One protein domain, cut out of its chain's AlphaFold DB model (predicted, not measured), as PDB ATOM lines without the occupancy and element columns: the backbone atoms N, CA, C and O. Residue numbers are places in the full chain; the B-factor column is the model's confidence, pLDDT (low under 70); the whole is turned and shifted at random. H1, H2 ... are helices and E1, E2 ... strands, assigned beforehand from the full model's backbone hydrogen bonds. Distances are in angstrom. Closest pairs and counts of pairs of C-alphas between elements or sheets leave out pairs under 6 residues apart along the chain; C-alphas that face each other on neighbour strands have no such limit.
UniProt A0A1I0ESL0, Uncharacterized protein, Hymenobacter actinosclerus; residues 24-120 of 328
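What this domain is: This is residues 24 to 120 of the 328 residues of an uncharacterized protein of Hymenobacter actinosclerus (UniProt A0A1I0ESL0). A twisted sheet of four long strands has two short helices, H1 and H2, following one another over one face, H1 over E3 and H2 over E1. Beyond the edge strand E4 comes a long link, residues 102 to 115, with residues 113 to 114 paired to E4, and the printed part ends in the small helix H3 over E4. The 97 printed residues hold three named helices and four named strands in the order H1 H2 E1 E2 E3 E4 H3; the sheet runs E1 E2 E3 E4, all antiparallel, and the class is mixed, helices and strands. The whole is compact, with a radius of gyration of the C-alphas of 13.2 A, and spans 38 by 26 by 22 A.

How they stand to each other: After residues 24 to 39, which have no named element, come H1, residues 40 to 46, and H2, residues 49 to 57, which meet only through their tight link. The strands E1, residues 62 to 69, E2, residues 72 to 79, E3, residues 84 to 91, and E4, residues 94 to 101, form a meander, each strand the antiparallel neighbour of the one before. H1 and H2 are on the same face of this sheet, two layers in all. H1 lies over E3 at a height over the sheet of 10.2 A, and runs along the strands, at 5 degrees to E3 on the local plane. Its closest C-alphas to E4 are those of Thr 40 and Val 94, 4.9 A. H2 lies over E1 at a height of 7.1 A, slantwise to the strands, at 41 degrees to E1 on the local plane; the closest C-alphas are those of Ser 56 and His 62, 4.9 A. In the hairpin of E1 and E2, N 65 and O 76 are within hydrogen-bond range at 2.9 A; in that of E2 and E3, N 88 and O 75 at 2.8 A; in that of E3 and E4, N 87 and O 99 at 3.0 A. E4 bends by 57 degrees at residue 97, and its residues 97 to 98 pair antiparallel with residues 113 to 114. H3, residues 116 to 120, lies over E4, the closest C-alphas being those of Leu 96 and Ile 118, 6.0 A. In H1, H2 and H3 every O i to N i+4 pair is within hydrogen-bond range. H3 is apart from H1 and H2.

Where its parts are: H1 begins at C-alpha 40, (240.613, 239.707, 447.302), and H2 measures 12.7 A. E1 measures 22.4 A, E2 23.3 A, E3 24.0 A and E4 21.0 A; E1 begins at C-alpha 62, (240.298, 233.823, 426.670). H3 ends at C-alpha 120, (251.999, 252.729, 452.109).

The domain as a whole: The C-alphas of Tyr 58 and Leu 120, the two farthest apart, are 39.2 A apart. The printed part has no cut. The link from E4 to H3 is long, and the other links between named elements are tight. The mean pLDDT of the printed part is 84.0, with residues 30 to 35 and 103 to 111 under 70.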
ATOM      1  N   ASP A  24     231.408 238.993 434.309       86.00
ATOM      2  CA  ASP A  24     230.545 240.146 434.533       86.00
ATOM      3  C   ASP A  24     231.361 241.303 435.121       86.00
ATOM      4  O   ASP A  24     231.570 241.414 436.332       86.00
ATOM      5  N   PHE A  25     231.835 242.176 434.234       84.56
ATOM      6  CA  PHE A  25     232.637 243.342 434.597       84.56
ATOM      7  C   PHE A  25     231.874 244.380 435.436       84.56
ATOM      8  O   PHE A  25     232.510 245.211 436.083       84.56
ATOM      9  N   SER A  26     230.537 244.317 435.502       82.19
ATOM     10  CA  SER A  26     229.749 245.202 436.372       82.19
ATOM     11  C   SER A  26     229.927 244.892 437.864       82.19
ATOM     12  O   SER A  26     229.608 245.719 438.715       82.19
ATOM     13  N   LYS A  27     230.485 243.719 438.198       87.12
ATOM     14  CA  LYS A  27     230.743 243.295 439.582       87.12
ATOM     15  C   LYS A  27     231.973 243.946 440.210       87.12
ATOM     16  O   LYS A  27     232.179 243.802 441.420       87.12
ATOM     17  N   PHE A  28     232.788 244.651 439.424       86.69
ATOM     18  CA  PHE A  28     233.859 245.469 439.977       86.69
ATOM     19  C   PHE A  28     233.258 246.646 440.755       86.69
ATOM     20  O   PHE A  28     232.386 247.343 440.239       86.69
ATOM     21  N   PRO A  29     233.703 246.895 441.998       82.50
ATOM     22  CA  PRO A  29     233.185 248.009 442.773       82.50
ATOM     23  C   PRO A  29     233.436 249.348 442.070       82.50
ATOM     24  O   PRO A  29     234.553 249.654 441.655       82.50
ATOM     25  N   ASN A  30     232.409 250.195 442.009       69.12
ATOM     26  CA  ASN A  30     232.563 251.615 441.689       69.12
ATOM     27  C   ASN A  30     232.991 252.373 442.954       69.12
ATOM     28  O   ASN A  30     232.264 253.221 443.464       69.12
ATOM     29  N   THR A  31     234.128 252.011 443.544       61.28
ATOM     30  CA  THR A  31     234.599 252.668 444.768       61.28
ATOM     31  C   THR A  31     235.461 253.870 444.419       61.28
ATOM     32  O   THR A  31     236.574 253.715 443.923       61.28
ATOM     33  N   THR A  32     234.947 255.064 444.716       56.88
ATOM     34  CA  THR A  32     235.719 256.316 444.775       56.88
ATOM     35  C   THR A  32     236.491 256.468 446.088       56.88
ATOM     36  O   THR A  32     237.374 257.316 446.169       56.88
ATOM     37  N   ASP A  33     236.173 255.657 447.103       60.41
ATOM     38  CA  ASP A  33     236.862 255.636 448.393       60.41
ATOM     39  C   ASP A  33     238.107 254.735 448.327       60.41
ATOM     40  O   ASP A  33     238.021 253.504 448.274       60.41
ATOM     41  N   ASP A  34     239.277 255.370 448.315       66.25
ATOM     42  CA  ASP A  34     240.607 254.760 448.257       66.25
ATOM     43  C   ASP A  34     241.125 254.292 449.631       66.25
ATOM     44  O   ASP A  34     242.272 253.842 449.751       66.25
ATOM     45  N   THR A  35     240.293 254.367 450.675       66.06
ATOM     46  CA  THR A  35     240.689 254.020 452.046       66.06
ATOM     47  C   THR A  35     240.133 252.680 452.520       66.06
ATOM     48  O   THR A  35     240.836 251.941 453.221       66.06
ATOM     49  N   THR A  36     238.927 252.303 452.088       80.56
ATOM     50  CA  THR A  36     238.304 251.036 452.486       80.56
ATOM     51  C   THR A  36     238.984 249.853 451.795       80.56
ATOM     52  O   THR A  36     239.034 249.772 450.568       80.56
ATOM     53  N   ALA A  37     239.531 248.923 452.584       88.00
ATOM     54  CA  ALA A  37     240.193 247.726 452.074       88.00
ATOM     55  C   ALA A  37     239.167 246.733 451.509       88.00
ATOM     56  O   ALA A  37     238.208 246.364 452.186       88.00
ATOM     57  N   LEU A  38     239.397 246.262 450.284       90.81
ATOM     58  CA  LEU A  38     238.567 245.242 449.648       90.81
ATOM     59  C   LEU A  38     239.231 243.870 449.782       90.81
ATOM     60  O   LEU A  38     240.409 243.716 449.459       90.81
ATOM     61  N   SER A  39     238.477 242.866 450.230       93.69
ATOM     62  CA  SER A  39     238.966 241.483 450.269       93.69
ATOM     63  C   SER A  39     239.157 240.942 448.850       93.69
ATOM     64  O   SER A  39     238.264 241.055 448.008       93.69
ATOM     65  N   THR A  40     240.321 240.341 448.591       94.88
ATOM     66  CA  THR A  40     240.613 239.707 447.302       94.88
ATOM     67  C   THR A  40     239.714 238.501 447.059       94.88
ATOM     68  O   THR A  40     239.130 238.421 445.982       94.88
ATOM     69  N   SER A  41     239.537 237.616 448.047       95.81
ATOM     70  CA  SER A  41     238.691 236.425 447.888       95.81
ATOM     71  C   SER A  41     237.254 236.803 447.536       95.81
ATOM     72  O   SER A  41     236.714 236.314 446.556       95.81
ATOM     73  N   VAL A  42     236.687 237.790 448.235       94.94
ATOM     74  CA  VAL A  42     235.313 238.258 447.993       94.94
ATOM     75  C   VAL A  42     235.127 238.795 446.571       94.94
ATOM     76  O   VAL A  42     234.076 238.574 445.971       94.94
ATOM     77  N   LEU A  43     236.105 239.523 446.016       93.44
ATOM     78  CA  LEU A  43     236.000 239.992 444.630       93.44
ATOM     79  C   LEU A  43     236.147 238.837 443.633       93.44
ATOM     80  O   LEU A  43     235.374 238.769 442.682       93.44
ATOM     81  N   LEU A  44     237.107 237.935 443.844       95.44
ATOM     82  CA  LEU A  44     237.319 236.784 442.961       95.44
ATOM     83  C   LEU A  44     236.110 235.840 442.947       95.44
ATOM     84  O   LEU A  44     235.721 235.381 441.876       95.44
ATOM     85  N   ASP A  45     235.467 235.637 444.099       95.12
ATOM     86  CA  ASP A  45     234.230 234.863 444.222       95.12
ATOM     87  C   ASP A  45     233.091 235.516 443.429       95.12
ATOM     88  O   ASP A  45     232.381 234.848 442.679       95.12
ATOM     89  N   LYS A  46     232.939 236.847 443.518       92.75
ATOM     90  CA  LYS A  46     231.950 237.584 442.711       92.75
ATOM     91  C   LYS A  46     232.197 237.409 441.213       92.75
ATOM     92  O   LYS A  46     231.233 237.271 440.457       92.75
ATOM     93  N   LEU A  47     233.459 237.428 440.792       92.19
ATOM     94  CA  LEU A  47     233.871 237.261 439.396       92.19
ATOM     95  C   LEU A  47     233.846 235.802 438.918       92.19
ATOM     96  O   LEU A  47     234.093 235.575 437.738       92.19
ATOM     97  N   ASP A  48     233.547 234.842 439.799       93.81
ATOM     98  CA  ASP A  48     233.610 233.402 439.521       93.81
ATOM     99  C   ASP A  48     234.973 232.984 438.932       93.81
ATOM    100  O   ASP A  48     235.074 232.294 437.912       93.81
ATOM    101  N   TRP A  49     236.056 233.458 439.567       94.50
ATOM    102  CA  TRP A  49     237.428 233.322 439.065       94.50
ATOM    103  C   TRP A  49     237.809 231.883 438.701       94.50
ATOM    104  O   TRP A  49     238.428 231.650 437.664       94.50
ATOM    105  N   GLU A  50     237.400 230.896 439.500       94.50
ATOM    106  CA  GLU A  50     237.712 229.492 439.220       94.50
ATOM    107  C   GLU A  50     237.023 228.974 437.951       94.50
ATOM    108  O   GLU A  50     237.597 228.169 437.213       94.50
ATOM    109  N   SER A  51     235.817 229.447 437.635       91.50
ATOM    110  CA  SER A  51     235.154 229.103 436.373       91.50
ATOM    111  C   SER A  51     235.781 229.840 435.190       91.50
ATOM    112  O   SER A  51     236.018 229.217 434.155       91.50
ATOM    113  N   VAL A  52     236.156 231.114 435.358       91.50
ATOM    114  CA  VAL A  52     236.896 231.899 434.348       91.50
ATOM    115  C   VAL A  52     238.227 231.229 433.992       91.50
ATOM    116  O   VAL A  52     238.559 231.065 432.812       91.50
ATOM    117  N   LYS A  53     238.977 230.793 435.008       93.06
ATOM    118  CA  LYS A  53     240.271 230.123 434.856       93.06
ATOM    119  C   LYS A  53     240.117 228.775 434.156       93.06
ATOM    120  O   LYS A  53     240.826 228.517 433.188       93.06
ATOM    121  N   ARG A  54     239.146 227.952 434.577       90.62
ATOM    122  CA  ARG A  54     238.835 226.670 433.915       90.62
ATOM    123  C   ARG A  54     238.450 226.858 432.452       90.62
ATOM    124  O   ARG A  54     238.955 226.129 431.610       90.62
ATOM    125  N   HIS A  55     237.601 227.836 432.141       88.44
ATOM    126  CA  HIS A  55     237.191 228.110 430.765       88.44
ATOM    127  C   HIS A  55     238.380 228.518 429.884       88.44
ATOM    128  O   HIS A  55     238.549 227.984 428.792       88.44
ATOM    129  N   SER A  56     239.256 229.389 430.397       88.69
ATOM    130  CA  SER A  56     240.412 229.916 429.657       88.69
ATOM    131  C   SER A  56     241.464 228.859 429.290       88.69
ATOM    132  O   SER A  56     242.277 229.103 428.406       88.69
ATOM    133  N   ILE A  57     241.463 227.683 429.932       86.06
ATOM    134  CA  ILE A  57     242.356 226.561 429.573       86.06
ATOM    135  C   ILE A  57     241.969 225.949 428.219       86.06
ATOM    136  O   ILE A  57     242.827 225.447 427.500       86.06
ATOM    137  N   TYR A  58     240.682 225.987 427.868       80.56
ATOM    138  CA  TYR A  58     240.133 225.280 426.708       80.56
ATOM    139  C   TYR A  58     239.799 226.202 425.532       80.56
ATOM    140  O   TYR A  58     239.261 225.742 424.527       80.56
ATOM    141  N   THR A  59     240.091 227.499 425.648       80.25
ATOM    142  CA  THR A  59     239.729 228.502 424.640       80.25
ATOM    143  C   THR A  59     240.901 229.419 424.328       80.25
ATOM    144  O   THR A  59     241.392 230.107 425.216       80.25
ATOM    145  N   ASP A  60     241.284 229.535 423.058       81.19
ATOM    146  CA  ASP A  60     242.399 230.405 422.647       81.19
ATOM    147  C   ASP A  60     242.075 231.908 422.714       81.19
ATOM    148  O   ASP A  60     242.966 232.767 422.675       81.19
ATOM    149  N   THR A  61     240.786 232.243 422.793       84.56
ATOM    150  CA  THR A  61     240.285 233.619 422.836       84.56
ATOM    151  C   THR A  61     240.285 234.221 424.234       84.56
ATOM    152  O   THR A  61     240.356 235.446 424.351       84.56
ATOM    153  N   HIS A  62     240.251 233.391 425.278       88.81
ATOM    154  CA  HIS A  62     240.298 233.823 426.670       88.81
ATOM    155  C   HIS A  62     241.627 233.424 427.291       88.81
ATOM    156  O   HIS A  62     242.144 232.336 427.063       88.81
ATOM    157  N   ARG A  63     242.195 234.314 428.096       90.00
ATOM    158  CA  ARG A  63     243.373 234.009 428.905       90.00
ATOM    159  C   ARG A  63     243.099 234.445 430.322       90.00
ATOM    160  O   ARG A  63     242.648 235.566 430.529       90.00
ATOM    161  N   ALA A  64     243.408 233.569 431.262       93.56
ATOM    162  CA  ALA A  64     243.402 233.852 432.683       93.56
ATOM    163  C   ALA A  64     244.743 233.394 433.258       93.56
ATOM    164  O   ALA A  64     245.208 232.299 432.937       93.56
ATOM    165  N   SER A  65     245.366 234.220 434.088       93.69
ATOM    166  CA  SER A  65     246.604 233.872 434.775       93.69
ATOM    167  C   SER A  65     246.581 234.351 436.217       93.69
ATOM    168  O   SER A  65     245.983 235.370 436.565       93.69
ATOM    169  N   GLU A  66     247.265 233.583 437.056       95.12
ATOM    170  CA  GLU A  66     247.558 233.923 438.436       95.12
ATOM    171  C   GLU A  66     249.068 233.843 438.611       95.12
ATOM    172  O   GLU A  66     249.682 232.813 438.334       95.12
ATOM    173  N   THR A  67     249.683 234.955 439.000       93.38
ATOM    174  CA  THR A  67     251.130 235.039 439.204       93.38
ATOM    175  C   THR A  67     251.408 235.538 440.609       93.38
ATOM    176  O   THR A  67     250.927 236.601 441.000       93.38
ATOM    177  N   SER A  68     252.204 234.781 441.360       90.56
ATOM    178  CA  SER A  68     252.743 235.233 442.639       90.56
ATOM    179  C   SER A  68     254.068 235.943 442.388       90.56
ATOM    180  O   SER A  68     255.006 235.337 441.876       90.56
ATOM    181  N   ASP A  69     254.147 237.214 442.762       75.25
ATOM    182  CA  ASP A  69     255.359 238.027 442.677       75.25
ATOM    183  C   ASP A  69     255.735 238.517 444.075       75.25
ATOM    184  O   ASP A  69     255.246 239.545 444.549       75.25
ATOM    185  N   ASN A  70     256.583 237.731 444.743       72.62
ATOM    186  CA  ASN A  70     257.095 237.971 446.090       72.62
ATOM    187  C   ASN A  70     255.982 238.213 447.133       72.62
ATOM    188  O   ASN A  70     255.518 237.282 447.784       72.62
ATOM    189  N   LEU A  71     255.530 239.462 447.270       84.44
ATOM    190  CA  LEU A  71     254.509 239.900 448.223       84.44
ATOM    191  C   LEU A  71     253.115 240.098 447.607       84.44
ATOM    192  O   LEU A  71     252.152 240.342 448.344       84.44
ATOM    193  N   PHE A  72     253.005 240.035 446.281       91.06
ATOM    194  CA  PHE A  72     251.759 240.234 445.560       91.06
ATOM    195  C   PHE A  72     251.255 238.950 444.916       91.06
ATOM    196  O   PHE A  72     252.034 238.120 444.454       91.06
ATOM    197  N   ILE A  73     249.933 238.858 444.798       94.88
ATOM    198  CA  ILE A  73     249.281 237.929 443.878       94.88
ATOM    199  C   ILE A  73     248.581 238.756 442.807       94.88
ATOM    200  O   ILE A  73     247.836 239.695 443.109       94.88
ATOM    201  N   ILE A  74     248.873 238.445 441.552       94.69
ATOM    202  CA  ILE A  74     248.373 239.157 440.385       94.69
ATOM    203  C   ILE A  74     247.426 238.230 439.634       94.69
ATOM    204  O   ILE A  74     247.840 237.169 439.178       94.69
ATOM    205  N   TYR A  75     246.175 238.664 439.493       95.31
ATOM    206  CA  TYR A  75     245.143 237.975 438.723       95.31
ATOM    207  C   TYR A  75     244.890 238.762 437.444       95.31
ATOM    208  O   TYR A  75     244.534 239.942 437.511       95.31
ATOM    209  N   GLU A  76     245.083 238.137 436.290       94.12
ATOM    210  CA  GLU A  76     244.877 238.763 434.984       94.12
ATOM    211  C   GLU A  76     243.889 237.958 434.159       94.12
ATOM    212  O   GLU A  76     243.936 236.731 434.126       94.12
ATOM    213  N   TYR A  77     243.015 238.665 433.454       92.50
ATOM    214  CA  TYR A  77     242.101 238.088 432.485       92.50
ATOM    215  C   TYR A  77     242.063 238.937 431.221       92.50
ATOM    216  O   TYR A  77     242.064 240.166 431.300       92.50
ATOM    217  N   SER A  78     241.966 238.294 430.059       90.00
ATOM    218  CA  SER A  78     241.723 238.959 428.779       90.00
ATOM    219  C   SER A  78     240.809 238.127 427.883       90.00
ATOM    220  O   SER A  78     241.054 236.936 427.700       90.00
ATOM    221  N   ASP A  79     239.829 238.779 427.266       87.94
ATOM    222  CA  ASP A  79     238.977 238.286 426.187       87.94
ATOM    223  C   ASP A  79     239.357 239.000 424.886       87.94
ATOM    224  O   ASP A  79     239.079 240.186 424.687       87.94
ATOM    225  N   ARG A  80     239.986 238.264 423.971       81.25
ATOM    226  CA  ARG A  80     240.457 238.797 422.687       81.25
ATOM    227  C   ARG A  80     239.331 239.100 421.705       81.25
ATOM    228  O   ARG A  80     239.549 239.892 420.796       81.25
ATOM    229  N   THR A  81     238.155 238.494 421.866       81.81
ATOM    230  CA  THR A  81     237.020 238.728 420.958       81.81
ATOM    231  C   THR A  81     236.364 240.074 421.220       81.81
ATOM    232  O   THR A  81     235.957 240.760 420.286       81.81
ATOM    233  N   LYS A  82     236.302 240.470 422.495       79.00
ATOM    234  CA  LYS A  82     235.673 241.718 422.938       79.00
ATOM    235  C   LYS A  82     236.678 242.821 423.254       79.00
ATOM    236  O   LYS A  82     236.259 243.947 423.488       79.00
ATOM    237  N   GLY A  83     237.974 242.504 423.289       78.50
ATOM    238  CA  GLY A  83     239.019 243.412 423.770       78.50
ATOM    239  C   GLY A  83     238.934 243.696 425.273       78.50
ATOM    240  O   GLY A  83     239.600 244.599 425.758       78.50
ATOM    241  N   ALA A  84     238.141 242.925 426.019       84.69
ATOM    242  CA  ALA A  84     237.911 243.164 427.435       84.69
ATOM    243  C   ALA A  84     239.009 242.516 428.287       84.69
ATOM    244  O   ALA A  84     239.458 241.408 427.998       84.69
ATOM    245  N   SER A  85     239.438 243.165 429.361       88.88
ATOM    246  CA  SER A  85     240.462 242.628 430.254       88.88
ATOM    247  C   SER A  85     240.345 243.181 431.666       88.88
ATOM    248  O   SER A  85     239.748 244.228 431.900       88.88
ATOM    249  N   PHE A  86     240.923 242.482 432.635       90.69
ATOM    250  CA  PHE A  86     241.171 243.056 433.950       90.69
ATOM    251  C   PHE A  86     242.514 242.594 434.500       90.69
ATOM    252  O   PHE A  86     243.028 241.532 434.146       90.69
ATOM    253  N   ARG A  87     243.053 243.387 435.425       92.56
ATOM    254  CA  ARG A  87     244.205 243.014 436.249       92.56
ATOM    255  C   ARG A  87     243.949 243.425 437.684       92.56
ATOM    256  O   ARG A  87     243.758 244.610 437.943       92.56
ATOM    257  N   ILE A  88     244.005 242.479 438.612       93.31
ATOM    258  CA  ILE A  88     243.891 242.704 440.055       93.31
ATOM    259  C   ILE A  88     245.256 242.437 440.681       93.31
ATOM    260  O   ILE A  88     245.872 241.406 440.434       93.31
ATOM    261  N   THR A  89     245.746 243.367 441.494       93.38
ATOM    262  CA  THR A  89     246.931 243.167 442.334       93.38
ATOM    263  C   THR A  89     246.485 243.074 443.787       93.38
ATOM    264  O   THR A  89     245.938 244.037 444.330       93.38
ATOM    265  N   SER A  90     246.723 241.923 444.406       94.56
ATOM    266  CA  SER A  90     246.448 241.637 445.811       94.56
ATOM    267  C   SER A  90     247.728 241.698 446.632       94.56
ATOM    268  O   SER A  90     248.768 241.223 446.187       94.56
ATOM    269  N   TYR A  91     247.637 242.252 447.836       93.44
ATOM    270  CA  TYR A  91     248.690 242.268 448.842       93.44
ATOM    271  C   TYR A  91     248.120 241.738 450.155       93.44
ATOM    272  O   TYR A  91     247.176 242.319 450.682       93.44
ATOM    273  N   LYS A  92     248.675 240.645 450.696       91.88
ATOM    274  CA  LYS A  92     248.204 240.026 451.957       91.88
ATOM    275  C   LYS A  92     246.677 239.785 451.996       91.88
ATOM    276  O   LYS A  92     246.026 240.054 453.001       91.88
ATOM    277  N   GLY A  93     246.102 239.303 450.891       92.50
ATOM    278  CA  GLY A  93     244.677 238.950 450.794       92.50
ATOM    279  C   GLY A  93     243.716 240.131 450.608       92.50
ATOM    280  O   GLY A  93     242.503 239.926 450.541       92.50
ATOM    281  N   VAL A  94     244.231 241.359 450.487       94.19
ATOM    282  CA  VAL A  94     243.439 242.559 450.191       94.19
ATOM    283  C   VAL A  94     243.863 243.190 448.871       94.19
ATOM    284  O   VAL A  94     245.023 243.137 448.466       94.19
ATOM    285  N   ILE A  95     242.910 243.794 448.172       92.62
ATOM    286  CA  ILE A  95     243.144 244.433 446.881       92.62
ATOM    287  C   ILE A  95     243.957 245.706 447.095       92.62
ATOM    288  O   ILE A  95     243.519 246.636 447.769       92.62
ATOM    289  N   LEU A  96     245.124 245.766 446.459       91.31
ATOM    290  CA  LEU A  96     245.922 246.979 446.365       91.31
ATOM    291  C   LEU A  96     245.420 247.871 445.225       91.31
ATOM    292  O   LEU A  96     245.248 249.075 445.407       91.31
ATOM    293  N   LYS A  97     245.232 247.290 444.037       89.94
ATOM    294  CA  LYS A  97     244.766 248.006 442.845       89.94
ATOM    295  C   LYS A  97     244.103 247.072 441.845       89.94
ATOM    296  O   LYS A  97     244.447 245.889 441.799       89.94
ATOM    297  N   TYR A  98     243.240 247.617 440.997       89.50
ATOM    298  CA  TYR A  98     242.818 246.922 439.784       89.50
ATOM    299  C   TYR A  98     242.577 247.847 438.593       89.50
ATOM    300  O   TYR A  98     242.363 249.056 438.726       89.50
ATOM    301  N   TYR A  99     242.611 247.219 437.426       87.19
ATOM    302  CA  TYR A  99     242.309 247.775 436.117       87.19
ATOM    303  C   TYR A  99     241.189 246.947 435.506       87.19
ATOM    304  O   TYR A  99     241.203 245.723 435.652       87.19
ATOM    305  N   VAL A 100     240.259 247.603 434.818       84.25
ATOM    306  CA  VAL A 100     239.212 246.940 434.041       84.25
ATOM    307  C   VAL A 100     239.064 247.665 432.715       84.25
ATOM    308  O   VAL A 100     238.974 248.891 432.690       84.25
ATOM    309  N   ASP A 101     239.002 246.892 431.642       80.62
ATOM    310  CA  ASP A 101     238.603 247.320 430.314       80.62
ATOM    311  C   ASP A 101     237.456 246.425 429.851       80.62
ATOM    312  O   ASP A 101     237.588 245.205 429.785       80.62
ATOM    313  N   SER A 102     236.307 247.026 429.567       72.75
ATOM    314  CA  SER A 102     235.140 246.328 429.029       72.75
ATOM    315  C   SER A 102     234.861 246.713 427.574       72.75
ATOM    316  O   SER A 102     233.773 246.429 427.074       72.75
ATOM    317  N   SER A 103     235.792 247.408 426.911       62.97
ATOM    318  CA  SER A 103     235.631 247.960 425.567       62.97
ATOM    319  C   SER A 103     236.586 247.310 424.562       62.97
ATOM    320  O   SER A 103     237.687 246.896 424.902       62.97
ATOM    321  N   SER A 104     236.192 247.256 423.288       52.69
ATOM    322  CA  SER A 104     237.024 246.736 422.193       52.69
ATOM    323  C   SER A 104     238.102 247.720 421.714       52.69
ATOM    324  O   SER A 104     238.685 247.526 420.647       52.69
ATOM    325  N   VAL A 105     238.338 248.806 422.456       47.28
ATOM    326  CA  VAL A 105     239.243 249.896 422.078       47.28
ATOM    327  C   VAL A 105     240.516 249.797 422.923       47.28
ATOM    328  O   VAL A 105     240.601 250.326 424.023       47.28
ATOM    329  N   TYR A 106     241.517 249.098 422.383       39.84
ATOM    330  CA  TYR A 106     242.871 248.977 422.941       39.84
ATOM    331  C   TYR A 106     243.524 250.339 423.264       39.84
ATOM    332  O   TYR A 106     243.472 251.251 422.438       39.84
ATOM    333  N   PRO A 107     244.361 250.407 424.316       47.28
ATOM    334  CA  PRO A 107     244.003 250.213 425.716       47.28
ATOM    335  C   PRO A 107     244.142 251.545 426.480       47.28
ATOM    336  O   PRO A 107     244.861 252.450 426.042       47.28
ATOM    337  N   MET A 108     243.582 251.655 427.689       50.47
ATOM    338  CA  MET A 108     244.036 252.706 428.609       50.47
ATOM    339  C   MET A 108     244.362 252.199 430.012       50.47
ATOM    340  O   MET A 108     243.581 251.533 430.680       50.47
ATOM    341  N   ASN A 109     245.546 252.605 430.470       52.03
ATOM    342  CA  ASN A 109     246.189 252.308 431.751       52.03
ATOM    343  C   ASN A 109     245.497 252.952 432.972       52.03
ATOM    344  O   ASN A 109     246.173 253.326 433.937       52.03
ATOM    345  N   LYS A 110     244.172 253.139 432.951       63.44
ATOM    346  CA  LYS A 110     243.469 253.826 434.034       63.44
ATOM    347  C   LYS A 110     243.242 252.863 435.193       63.44
ATOM    348  O   LYS A 110     242.486 251.901 435.095       63.44
ATOM    349  N   ILE A 111     243.911 253.134 436.308       65.56
ATOM    350  CA  ILE A 111     243.623 252.455 437.570       65.56
ATOM    351  C   ILE A 111     242.225 252.876 438.011       65.56
ATOM    352  O   ILE A 111     241.989 254.065 438.219       65.56
ATOM    353  N   LEU A 112     241.315 251.915 438.160       78.56
ATOM    354  CA  LEU A 112     239.958 252.194 438.637       78.56
ATOM    355  C   LEU A 112     239.872 252.194 440.162       78.56
ATOM    356  O   LEU A 112     239.023 252.872 440.727       78.56
ATOM    357  N   TYR A 113     240.780 251.480 440.824       85.00
ATOM    358  CA  TYR A 113     240.888 251.448 442.277       85.00
ATOM    359  C   TYR A 113     242.344 251.343 442.705       85.00
ATOM    360  O   TYR A 113     243.105 250.548 442.146       85.00
ATOM    361  N   PHE A 114     242.723 252.119 443.715       87.19
ATOM    362  CA  PHE A 114     244.041 252.087 444.335       87.19
ATOM    363  C   PHE A 114     243.901 252.398 445.819       87.19
ATOM    364  O   PHE A 114     243.475 253.495 446.156       87.19
ATOM    365  N   ASN A 115     244.286 251.475 446.699       90.00
ATOM    366  CA  ASN A 115     244.219 251.717 448.135       90.00
ATOM    367  C   ASN A 115     245.537 252.301 448.661       90.00
ATOM    368  O   ASN A 115     246.542 251.588 448.780       90.00
ATOM    369  N   LYS A 116     245.539 253.590 449.018       90.62
ATOM    370  CA  LYS A 116     246.755 254.280 449.485       90.62
ATOM    371  C   LYS A 116     247.299 253.705 450.790       90.62
ATOM    372  O   LYS A 116     248.513 253.616 450.955       90.62
ATOM    373  N   LYS A 117     246.425 253.307 451.719       91.50
ATOM    374  CA  LYS A 117     246.834 252.774 453.029       91.50
ATOM    375  C   LYS A 117     247.542 251.432 452.875       91.50
ATOM    376  O   LYS A 117     248.597 251.219 453.470       91.50
ATOM    377  N   ILE A 118     246.988 250.549 452.045       91.38
ATOM    378  CA  ILE A 118     247.608 249.265 451.705       91.38
ATOM    379  C   ILE A 118     248.923 249.506 450.961       91.38
ATOM    380  O   ILE A 118     249.923 248.875 451.295       91.38
ATOM    381  N   TRP A 119     248.956 250.454 450.018       90.94
ATOM    382  CA  TRP A 119     250.186 250.813 449.310       90.94
ATOM    383  C   TRP A 119     251.285 251.278 450.261       90.94
ATOM    384  O   TRP A 119     252.375 250.723 450.238       90.94
ATOM    385  N   LEU A 120     251.012 252.240 451.144       91.81
ATOM    386  CA  LEU A 120     251.999 252.729 452.109       91.81
ATOM    387  C   LEU A 120     252.447 251.639 453.091       91.81
ATOM    388  O   LEU A 120     253.616 251.602 453.466       91.81
TER     389      LEU A 120